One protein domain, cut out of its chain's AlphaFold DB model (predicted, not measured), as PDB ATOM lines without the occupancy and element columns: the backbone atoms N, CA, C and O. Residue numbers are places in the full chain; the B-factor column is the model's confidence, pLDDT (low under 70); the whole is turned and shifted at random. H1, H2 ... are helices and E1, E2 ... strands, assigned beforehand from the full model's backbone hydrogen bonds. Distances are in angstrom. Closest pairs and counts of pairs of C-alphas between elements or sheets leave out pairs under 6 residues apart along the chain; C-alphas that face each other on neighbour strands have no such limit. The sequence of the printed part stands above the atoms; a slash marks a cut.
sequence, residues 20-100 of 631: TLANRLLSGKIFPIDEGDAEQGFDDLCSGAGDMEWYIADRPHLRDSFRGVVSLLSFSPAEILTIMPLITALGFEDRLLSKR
ATOM      1  N   THR A  20      56.187  15.409 105.332       82.69
ATOM      2  CA  THR A  20      54.718  15.284 105.359       82.69
ATOM      3  C   THR A  20      54.010  16.605 105.046       82.69
ATOM      4  O   THR A  20      52.952  16.608 104.411       82.69
ATOM      5  N   LEU A  21      54.596  17.744 105.429       84.44
ATOM      6  CA  LEU A  21      54.101  19.078 105.094       84.44
ATOM      7  C   LEU A  21      54.407  19.441 103.634       84.44
ATOM      8  O   LEU A  21      53.511  19.922 102.945       84.44
ATOM      9  N   ALA A  22      55.613  19.151 103.138       84.00
ATOM     10  CA  ALA A  22      55.991  19.367 101.743       84.00
ATOM     11  C   ALA A  22      55.050  18.604 100.795       84.00
ATOM     12  O   ALA A  22      54.425  19.215  99.931       84.00
ATOM     13  N   ASN A  23      54.824  17.306 101.031       84.62
ATOM     14  CA  ASN A  23      53.876  16.508 100.245       84.62
ATOM     15  C   ASN A  23      52.431  17.046 100.303       84.62
ATOM     16  O   ASN A  23      51.709  16.991  99.306       84.62
ATOM     17  N   ARG A  24      51.996  17.609 101.439       87.06
ATOM     18  CA  ARG A  24      50.668  18.242 101.584       87.06
ATOM     19  C   ARG A  24      50.545  19.597 100.881       87.06
ATOM     20  O   ARG A  24      49.441  19.953 100.485       87.06
ATOM     21  N   LEU A  25      51.641  20.339 100.735       87.38
ATOM     22  CA  LEU A  25      51.685  21.561  99.928       87.38
ATOM     23  C   LEU A  25      51.701  21.209  98.435       87.38
ATOM     24  O   LEU A  25      50.891  21.733  97.680       87.38
ATOM     25  N   LEU A  26      52.545  20.255  98.027       87.69
ATOM     26  CA  LEU A  26      52.663  19.790  96.639       87.69
ATOM     27  C   LEU A  26      51.370  19.169  96.091       87.69
ATOM     28  O   LEU A  26      51.060  19.370  94.924       87.69
ATOM     29  N   SER A  27      50.601  18.449  96.911       86.50
ATOM     30  CA  SER A  27      49.297  17.882  96.515       86.50
ATOM     31  C   SER A  27      48.115  18.856  96.650       86.50
ATOM     32  O   SER A  27      46.991  18.518  96.277       86.50
ATOM     33  N   GLY A  28      48.337  20.062  97.178       86.19
ATOM     34  CA  GLY A  28      47.306  21.086  97.301       86.19
ATOM     35  C   GLY A  28      47.135  21.891  96.013       86.19
ATOM     36  O   GLY A  28      48.112  22.369  95.445       86.19
ATOM     37  N   LYS A  29      45.884  22.131  95.594       89.94
ATOM     38  CA  LYS A  29      45.549  23.206  94.640       89.94
ATOM     39  C   LYS A  29      45.698  24.563  95.339       89.94
ATOM     40  O   LYS A  29      44.724  25.100  95.865       89.94
ATOM     41  N   ILE A  30      46.935  25.058  95.427       89.69
ATOM     42  CA  ILE A  30      47.300  26.269  96.188       89.69
ATOM     43  C   ILE A  30      48.249  27.219  95.448       89.69
ATOM     44  O   ILE A  30      48.485  28.320  95.939       89.69
ATOM     45  N   PHE A  31      48.801  26.822  94.298       90.75
ATOM     46  CA  PHE A  31      49.767  27.636  93.555       90.75
ATOM     47  C   PHE A  31      49.035  28.490  92.505       90.75
ATOM     48  O   PHE A  31      48.427  27.910  91.606       90.75
ATOM     49  N   PRO A  32      49.037  29.834  92.615       92.25
ATOM     50  CA  PRO A  32      48.270  30.708  91.726       92.25
ATOM     51  C   PRO A  32      48.939  30.829  90.358       92.25
ATOM     52  O   PRO A  32      50.100  31.226  90.272       92.25
ATOM     53  N   ILE A  33      48.206  30.515  89.294       92.12
ATOM     54  CA  ILE A  33      48.714  30.478  87.920       92.12
ATOM     55  C   ILE A  33      48.164  31.646  87.095       92.12
ATOM     56  O   ILE A  33      46.972  31.910  87.118       92.12
ATOM     57  N   ASP A  34      49.042  32.332  86.374       89.75
ATOM     58  CA  ASP A  34      48.779  33.357  85.361       89.75
ATOM     59  C   ASP A  34      48.947  32.702  83.981       89.75
ATOM     60  O   ASP A  34      50.067  32.435  83.534       89.75
ATOM     61  N   GLU A  35      47.825  32.401  83.329       85.25
ATOM     62  CA  GLU A  35      47.770  31.908  81.946       85.25
ATOM     63  C   GLU A  35      47.680  33.066  80.938       85.25
ATOM     64  O   GLU A  35      47.725  32.846  79.730       85.25
ATOM     65  N   GLY A  36      47.650  34.314  81.419       79.69
ATOM     66  CA  GLY A  36      47.697  35.531  80.610       79.69
ATOM     67  C   GLY A  36      46.337  36.137  80.256       79.69
ATOM     68  O   GLY A  36      46.329  37.200  79.632       79.69
ATOM     69  N   ASP A  37      45.230  35.513  80.672       71.88
ATOM     70  CA  ASP A  37      43.864  36.011  80.457       71.88
ATOM     71  C   ASP A  37      43.415  36.988  81.565       71.88
ATOM     72  O   ASP A  37      42.671  37.935  81.295       71.88
ATOM     73  N   ALA A  38      43.907  36.839  82.803       64.88
ATOM     74  CA  ALA A  38      43.631  37.776  83.891       64.88
ATOM     75  C   ALA A  38      44.224  39.184  83.651       64.88
ATOM     76  O   ALA A  38      45.447  39.377  83.585       64.88
ATOM     77  N   GLU A  39      43.353  40.204  83.654       60.19
ATOM     78  CA  GLU A  39      43.756  41.621  83.718       60.19
ATOM     79  C   GLU A  39      44.507  41.940  85.026       60.19
ATOM     80  O   GLU A  39      45.451  42.733  85.022       60.19
ATOM     81  N   GLN A  40      44.113  41.313  86.144       59.47
ATOM     82  CA  GLN A  40      44.785  41.380  87.449       59.47
ATOM     83  C   GLN A  40      44.610  40.063  88.223       59.47
ATOM     84  O   GLN A  40      43.489  39.582  88.371       59.47
ATOM     85  N   GLY A  41      45.698  39.529  88.792       73.12
ATOM     86  CA  GLY A  41      45.667  38.370  89.694       73.12
ATOM     87  C   GLY A  41      46.157  37.066  89.057       73.12
ATOM     88  O   GLY A  41      47.278  37.003  88.553       73.12
ATOM     89  N   PHE A  42      45.342  36.016  89.157       84.75
ATOM     90  CA  PHE A  42      45.619  34.662  88.672       84.75
ATOM     91  C   PHE A  42      44.331  34.016  88.133       84.75
ATOM     92  O   PHE A  42      43.235  34.394  88.548       84.75
ATOM     93  N   ASP A  43      44.486  33.036  87.246       85.00
ATOM     94  CA  ASP A  43      43.424  32.356  86.502       85.00
ATOM     95  C   ASP A  43      42.950  31.047  87.188       85.00
ATOM     96  O   ASP A  43      41.746  30.847  87.349       85.00
ATOM     97  N   ASP A  44      43.861  30.184  87.678       85.38
ATOM     98  CA  ASP A  44      43.535  28.977  88.486       85.38
ATOM     99  C   ASP A  44      44.530  28.754  89.652       85.38
ATOM    100  O   ASP A  44      45.612  29.344  89.713       85.38
ATOM    101  N   LEU A  45      44.159  27.879  90.593       89.38
ATOM    102  CA  LEU A  45      45.029  27.315  91.626       89.38
ATOM    103  C   LEU A  45      45.457  25.890  91.240       89.38
ATOM    104  O   LEU A  45      44.667  24.940  91.311       89.38
ATOM    105  N   CYS A  46      46.728  25.720  90.882       87.31
ATOM    106  CA  CYS A  46      47.293  24.435  90.475       87.31
ATOM    107  C   CYS A  46      47.911  23.632  91.625       87.31
ATOM    108  O   CYS A  46      48.220  24.149  92.702       87.31
ATOM    109  N   SER A  47      48.071  22.334  91.351       87.44
ATOM    110  CA  SER A  47      48.860  21.379  92.135       87.44
ATOM    111  C   SER A  47      50.356  21.621  91.925       87.44
ATOM    112  O   SER A  47      50.777  22.019  90.838       87.44
ATOM    113  N   GLY A  48      51.171  21.346  92.940       81.56
ATOM    114  CA  GLY A  48      52.631  21.322  92.823       81.56
ATOM    115  C   GLY A  48      53.181  20.039  92.196       81.56
ATOM    116  O   GLY A  48      54.316  20.032  91.711       81.56
ATOM    117  N   ALA A  49      52.388  18.965  92.195       78.12
ATOM    118  CA  ALA A  49      52.780  17.661  91.677       78.12
ATOM    119  C   ALA A  49      53.130  17.680  90.172       78.12
ATOM    120  O   ALA A  49      52.791  18.600  89.422       78.12
ATOM    121  N   GLY A  50      53.877  16.659  89.741       67.88
ATOM    122  CA  GLY A  50      54.434  16.556  88.386       67.88
ATOM    123  C   GLY A  50      53.421  16.242  87.278       67.88
ATOM    124  O   GLY A  50      53.829  16.077  86.136       67.88
ATOM    125  N   ASP A  51      52.132  16.147  87.603       70.19
ATOM    126  CA  ASP A  51      51.024  15.980  86.656       70.19
ATOM    127  C   ASP A  51      50.576  17.305  86.013       70.19
ATOM    128  O   ASP A  51      49.946  17.287  84.958       70.19
ATOM    129  N   MET A  52      50.921  18.449  86.617       74.31
ATOM    130  CA  MET A  52      50.565  19.784  86.125       74.31
ATOM    131  C   MET A  52      51.793  20.523  85.570       74.31
ATOM    132  O   MET A  52      52.724  20.862  86.311       74.31
ATOM    133  N   GLU A  53      51.786  20.807  84.264       85.38
ATOM    134  CA  GLU A  53      52.820  21.590  83.574       85.38
ATOM    135  C   GLU A  53      52.592  23.097  83.778       85.38
ATOM    136  O   GLU A  53      51.728  23.704  83.156       85.38
ATOM    137  N   TRP A  54      53.392  23.700  84.658       91.00
ATOM    138  CA  TRP A  54      53.452  25.144  84.886       91.00
ATOM    139  C   TRP A  54      54.864  25.545  85.327       91.00
ATOM    140  O   TRP A  54      55.598  24.732  85.907       91.00
ATOM    141  N   TYR A  55      55.236  26.796  85.049       93.00
ATOM    142  CA  TYR A  55      56.609  27.302  85.149       93.00
ATOM    143  C   TYR A  55      56.729  28.532  86.054       93.00
ATOM    144  O   TYR A  55      55.742  29.185  86.378       93.00
ATOM    145  N   ILE A  56      57.952  28.872  86.458       94.06
ATOM    146  CA  ILE A  56      58.251  30.011  87.332       94.06
ATOM    147  C   ILE A  56      59.083  31.037  86.565       94.06
ATOM    148  O   ILE A  56      60.216  30.760  86.174       94.06
ATOM    149  N   ALA A  57      58.540  32.241  86.377       91.44
ATOM    150  CA  ALA A  57      59.230  33.333  85.699       91.44
ATOM    151  C   ALA A  57      60.134  34.121  86.665       91.44
ATOM    152  O   ALA A  57      59.753  35.153  87.214       91.44
ATOM    153  N   ASP A  58      61.360  33.636  86.859       90.25
ATOM    154  CA  ASP A  58      62.358  34.213  87.770       90.25
ATOM    155  C   ASP A  58      63.077  35.465  87.233       90.25
ATOM    156  O   ASP A  58      63.896  36.065  87.929       90.25
ATOM    157  N   ARG A  59      62.778  35.881  85.994       84.50
ATOM    158  CA  ARG A  59      63.368  37.055  85.332       84.50
ATOM    159  C   ARG A  59      62.294  37.856  84.591       84.50
ATOM    160  O   ARG A  59      61.476  37.226  83.922       84.50
ATOM    161  N   PRO A  60      62.316  39.207  84.625       86.19
ATOM    162  CA  PRO A  60      61.341  40.045  83.918       86.19
ATOM    163  C   PRO A  60      61.193  39.695  82.434       86.19
ATOM    164  O   PRO A  60      60.122  39.257  82.031       86.19
ATOM    165  N   HIS A  61      62.290  39.715  81.663       83.19
ATOM    166  CA  HIS A  61      62.258  39.383  80.233       83.19
ATOM    167  C   HIS A  61      61.716  37.973  79.942       83.19
ATOM    168  O   HIS A  61      61.103  37.774  78.898       83.19
ATOM    169  N   LEU A  62      61.884  37.000  80.851       87.81
ATOM    170  CA  LEU A  62      61.294  35.664  80.700       87.81
ATOM    171  C   LEU A  62      59.795  35.653  81.034       87.81
ATOM    172  O   LEU A  62      59.050  34.958  80.347       87.81
ATOM    173  N   ARG A  63      59.321  36.443  82.014       88.38
ATOM    174  CA  ARG A  63      57.873  36.628  82.229       88.38
ATOM    175  C   ARG A  63      57.238  37.245  80.987       88.38
ATOM    176  O   ARG A  63      56.297  36.676  80.445       88.38
ATOM    177  N   ASP A  64      57.790  38.353  80.512       86.44
ATOM    178  CA  ASP A  64      57.237  39.112  79.388       86.44
ATOM    179  C   ASP A  64      57.300  38.307  78.074       86.44
ATOM    180  O   ASP A  64      56.387  38.368  77.253       86.44
ATOM    181  N   SER A  65      58.325  37.460  77.913       86.94
ATOM    182  CA  SER A  65      58.466  36.518  76.792       86.94
ATOM    183  C   SER A  65      57.427  35.389  76.775       86.94
ATOM    184  O   SER A  65      57.067  34.931  75.689       86.94
ATOM    185  N   PHE A  66      56.979  34.901  77.938       89.00
ATOM    186  CA  PHE A  66      56.189  33.662  78.053       89.00
ATOM    187  C   PHE A  66      54.778  33.827  78.647       89.00
ATOM    188  O   PHE A  66      54.005  32.866  78.621       89.00
ATOM    189  N   ARG A  67      54.395  35.016  79.136       88.25
ATOM    190  CA  ARG A  67      53.036  35.284  79.638       88.25
ATOM    191  C   ARG A  67      52.006  35.098  78.519       88.25
ATOM    192  O   ARG A  67      52.096  35.728  77.465       88.25
ATOM    193  N   GLY A  68      51.031  34.215  78.737       85.12
ATOM    194  CA  GLY A  68      50.079  33.814  77.696       85.12
ATOM    195  C   GLY A  68      50.695  32.999  76.552       85.12
ATOM    196  O   GLY A  68      50.210  33.050  75.420       85.12
ATOM    197  N   VAL A  69      51.787  32.285  76.827       87.75
ATOM    198  CA  VAL A  69      52.325  31.202  75.984       87.75
ATOM    199  C   VAL A  69      52.303  29.886  76.756       87.75
ATOM    200  O   VAL A  69      51.952  28.846  76.206       87.75
ATOM    201  N   VAL A  70      52.672  29.941  78.037       89.94
ATOM    202  CA  VAL A  70      52.584  28.830  78.988       89.94
ATOM    203  C   VAL A  70      52.032  29.326  80.319       89.94
ATOM    204  O   VAL A  70      52.146  30.508  80.644       89.94
ATOM    205  N   SER A  71      51.479  28.405  81.098       91.19
ATOM    206  CA  SER A  71      50.974  28.623  82.449       91.19
ATOM    207  C   SER A  71      52.126  29.003  83.397       91.19
ATOM    208  O   SER A  71      53.026  28.193  83.654       91.19
ATOM    209  N   LEU A  72      52.134  30.242  83.900       92.38
ATOM    210  CA  LEU A  72      53.177  30.767  84.793       92.38
ATOM    211  C   LEU A  72      52.681  30.855  86.235       92.38
ATOM    212  O   LEU A  72      51.521  31.153  86.474       92.38
ATOM    213  N   LEU A  73      53.558  30.693  87.223       93.12
ATOM    214  CA  LEU A  73      53.265  31.082  88.604       93.12
ATOM    215  C   LEU A  73      53.055  32.613  88.651       93.12
ATOM    216  O   LEU A  73      53.944  33.366  88.261       93.12
ATOM    217  N   SER A  74      51.880  33.060  89.101       91.62
ATOM    218  CA  SER A  74      51.354  34.437  88.956       91.62
ATOM    219  C   SER A  74      52.196  35.534  89.633       91.62
ATOM    220  O   SER A  74      52.179  36.698  89.209       91.62
ATOM    221  N   PHE A  75      52.970  35.165  90.655       89.56
ATOM    222  CA  PHE A  75      53.886  36.058  91.363       89.56
ATOM    223  C   PHE A  75      54.871  36.763  90.414       89.56
ATOM    224  O   PHE A  75      55.392  36.186  89.459       89.56
ATOM    225  N   SER A  76      55.151  38.037  90.682       87.75
ATOM    226  CA  SER A  76      56.163  38.803  89.949       87.75
ATOM    227  C   SER A  76      57.580  38.263  90.176       87.75
ATOM    228  O   SER A  76      57.844  37.674  91.221       87.75
ATOM    229  N   PRO A  77      58.543  38.518  89.265       85.88
ATOM    230  CA  PRO A  77      59.934  38.098  89.458       85.88
ATOM    231  C   PRO A  77      60.553  38.593  90.778       85.88
ATOM    232  O   PRO A  77      61.429  37.933  91.324       85.88
ATOM    233  N   ALA A  78      60.075  39.722  91.319       81.56
ATOM    234  CA  ALA A  78      60.454  40.202  92.647       81.56
ATOM    235  C   ALA A  78      59.901  39.295  93.763       81.56
ATOM    236  O   ALA A  78      60.656  38.834  94.608       81.56
ATOM    237  N   GLU A  79      58.609  38.964  93.736       87.19
ATOM    238  CA  GLU A  79      58.003  38.033  94.702       87.19
ATOM    239  C   GLU A  79      58.578  36.611  94.583       87.19
ATOM    240  O   GLU A  79      58.750  35.934  95.595       87.19
ATOM    241  N   ILE A  80      58.941  36.172  93.369       87.50
ATOM    242  CA  ILE A  80      59.651  34.909  93.111       87.50
ATOM    243  C   ILE A  80      61.016  34.872  93.806       87.50
ATOM    244  O   ILE A  80      61.374  33.838  94.368       87.50
ATOM    245  N   LEU A  81      61.763  35.982  93.822       81.75
ATOM    246  CA  LEU A  81      63.005  36.080  94.598       81.75
ATOM    247  C   LEU A  81      62.728  35.971  96.107       81.75
ATOM    248  O   LEU A  81      63.461  35.255  96.794       81.75
ATOM    249  N   THR A  82      61.630  36.561  96.592       88.12
ATOM    250  CA  THR A  82      61.253  36.537  98.018       88.12
ATOM    251  C   THR A  82      60.918  35.121  98.478       88.12
ATOM    252  O   THR A  82      61.333  34.684  99.552       88.12
ATOM    253  N   ILE A  83      60.180  34.373  97.651       89.38
ATOM    254  CA  ILE A  83      59.787  32.987  97.938       89.38
ATOM    255  C   ILE A  83      60.803  31.951  97.434       89.38
ATOM    256  O   ILE A  83      60.537  30.754  97.532       89.38
ATOM    257  N   MET A  84      61.981  32.357  96.948       88.06
ATOM    258  CA  MET A  84      63.001  31.422  96.456       88.06
ATOM    259  C   MET A  84      63.401  30.339  97.486       88.06
ATOM    260  O   MET A  84      63.523  29.180  97.090       88.06
ATOM    261  N   PRO A  85      63.502  30.617  98.807       88.81
ATOM    262  CA  PRO A  85      63.715  29.565  99.806       88.81
ATOM    263  C   PRO A  85      62.590  28.517  99.852       88.81
ATOM    264  O   PRO A  85      62.861  27.344 100.100       88.81
ATOM    265  N   LEU A  86      61.340  28.912  99.578       87.38
ATOM    266  CA  LEU A  86      60.196  28.002  99.471       87.38
ATOM    267  C   LEU A  86      60.223  27.219  98.148       87.38
ATOM    268  O   LEU A  86      59.921  26.031  98.151       87.38
ATOM    269  N   ILE A  87      60.634  27.849  97.041       89.62
ATOM    270  CA  ILE A  87      60.835  27.188  95.737       89.62
ATOM    271  C   ILE A  87      61.877  26.069  95.866       89.62
ATOM    272  O   ILE A  87      61.595  24.935  95.479       89.62
ATOM    273  N   THR A  88      63.035  26.344  96.477       88.75
ATOM    274  CA  THR A  88      64.058  25.324  96.768       88.75
ATOM    275  C   THR A  88      63.537  24.259  97.739       88.75
ATOM    276  O   THR A  88      63.689  23.070  97.469       88.75
ATOM    277  N   ALA A  89      62.866  24.638  98.833       86.44
ATOM    278  CA  ALA A  89      62.351  23.676  99.816       86.44
ATOM    279  C   ALA A  89      61.202  22.781  99.298       86.44
ATOM    280  O   ALA A  89      60.962  21.719  99.870       86.44
ATOM    281  N   LEU A  90      60.510  23.184  98.227       88.25
ATOM    282  CA  LEU A  90      59.506  22.379  97.515       88.25
ATOM    283  C   LEU A  90      60.065  21.656  96.273       88.25
ATOM    284  O   LEU A  90      59.315  20.953  95.598       88.25
ATOM    285  N   GLY A  91      61.352  21.819  95.945       87.94
ATOM    286  CA  GLY A  91      61.968  21.207  94.760       87.94
ATOM    287  C   GLY A  91      61.516  21.808  93.421       87.94
ATOM    288  O   GLY A  91      61.680  21.185  92.377       87.94
ATOM    289  N   PHE A  92      60.956  23.021  93.416       90.94
ATOM    290  CA  PHE A  92      60.455  23.693  92.209       90.94
ATOM    291  C   PHE A  92      61.539  24.369  91.359       90.94
ATOM    292  O   PHE A  92      61.220  25.059  90.390       90.94
ATOM    293  N   GLU A  93      62.819  24.175  91.672       88.62
ATOM    294  CA  GLU A  93      63.914  24.765  90.900       88.62
ATOM    295  C   GLU A  93      63.898  24.363  89.417       88.62
ATOM    296  O   GLU A  93      64.196  25.189  88.559       88.62
ATOM    297  N   ASP A  94      63.471  23.142  89.091       88.94
ATOM    298  CA  ASP A  94      63.369  22.672  87.702       88.94
ATOM    299  C   ASP A  94      62.121  23.197  86.962       88.94
ATOM    300  O   ASP A  94      61.929  22.905  85.780       88.94
ATOM    301  N   ARG A  95      61.283  24.011  87.626       91.19
ATOM    302  CA  ARG A  95      60.219  24.815  86.996       91.19
ATOM    303  C   ARG A  95      60.682  26.238  86.643       91.19
ATOM    304  O   ARG A  95      59.947  26.937  85.948       91.19
ATOM    305  N   LEU A  96      61.864  26.683  87.091       92.12
ATOM    306  CA  LEU A  96      62.401  28.023  86.802       92.12
ATOM    307  C   LEU A  96      62.676  28.191  85.302       92.12
ATOM    308  O   LEU A  96      63.435  27.413  84.715       92.12
ATOM    309  N   LEU A  97      62.115  29.235  84.683       91.31
ATOM    310  CA  LEU A  97      62.325  29.508  83.261       91.31
ATOM    311  C   LEU A  97      63.813  29.686  82.945       91.31
ATOM    312  O   LEU A  97      64.279  29.088  81.981       91.31
ATOM    313  N   SER A  98      64.600  30.373  83.782       87.62
ATOM    314  CA  SER A  98      66.037  30.548  83.509       87.62
ATOM    315  C   SER A  98      66.870  29.258  83.521       87.62
ATOM    316  O   SER A  98      67.983  29.267  82.996       87.62
ATOM    317  N   LYS A  99      66.339  28.145  84.056       87.56
ATOM    318  CA  LYS A  99      66.921  26.796  83.916       87.56
ATOM    319  C   LYS A  99      66.313  25.985  82.764       87.56
ATOM    320  O   LYS A  99      66.939  25.040  82.291       87.56
ATOM    321  N   ARG A 100      65.092  26.315  82.327       88.56
ATOM    322  CA  ARG A 100      64.296  25.540  81.355       88.56
ATOM    323  C   ARG A 100      64.263  26.115  79.936       88.56
ATOM    324  O   ARG A 100      63.886  25.387  79.019       88.56
TER     325      ARG A 100
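What this domain is: This is residues 20 to 100 of the 631 residues of an uncharacterized protein of Trichoderma harzianum (UniProt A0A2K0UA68). Five short helices, H2 to H6, form a loose ring that makes one side of this domain, and a small two-stranded hairpin, E1 and E2, makes the opposite side. Stretches with no named element, among them residues 54 to 56 and 71 to 73, run between ring and hairpin, while H1 sits at one end of the long axis. The printed part has 81 residues, with six named helices and two named strands in the order H1 E1 E2 H2 H3 H4 H5 H6; the sheet, E1 - E2, is antiparallel, and the class is mostly helix. The whole is compact, with a radius of gyration of the C-alphas of 11.8 A, and has an elongated outline spanning 35 by 22 by 20 A.

How they stand to each other: Begin at H1, residues 20 to 26; a tight link of 4 residues leads to E1, residues 31 to 34. E1 and E2, residues 44 to 46, form a hairpin; look for N 33 and O 44 at 2.9 A and N 46 and O 31 at 2.9 A, both within hydrogen-bond range. Residues 33 to 34 of E1 also make a short antiparallel pairing with residues 72 to 73. Next find H2, residues 60 to 66, and H3, residues 77 to 82: they are close but not clearly touching, at a steep tilt of 61 degrees, with the closest C-alphas those of Pro 60 and Pro 77, 6.0 A apart. H3 and H4, residues 84 to 89, meet only through their link. H4 is close to but not clearly touching H5, residues 92 to 95, where the closest C-alphas, of Ile 87 and Glu 93, are 6.2 A apart. H6, residues 97 to 100, is close to but not clearly touching H2, with the C-alphas of Leu 62 and Leu 97 closest at 6.7 A. E1 is apart from H2, H3, H4, H5 and H6. In H1, H2, H3 and H4 every O i to N i+4 pair is within hydrogen-bond range; H5 and H6 are too short for such a pair.

Where its parts are: Find C-alpha 20 at (54.718, 15.284, 105.359); from there H1 runs 10.0 A to C-alpha 26. E1 begins at C-alpha 31, at (49.767, 27.636, 93.555), and is also 10.0 A long; E2 measures 6.2 A. H2 is 10.1 A long, H3 8.8 A, H4 8.5 A, H5 5.3 A and H6 4.8 A, ending at C-alpha 100, at (64.296, 25.540, 81.355).

The domain as a whole: The two C-alphas farthest apart, those of Thr 20 and Glu 39, are 35.8 A from each other. The printed part has no cut, and its one long link, E2 to H2, has 13 residues. The mean pLDDT of the printed part is 85.8; look for values under 70 at residues 38 to 40 and residue 50.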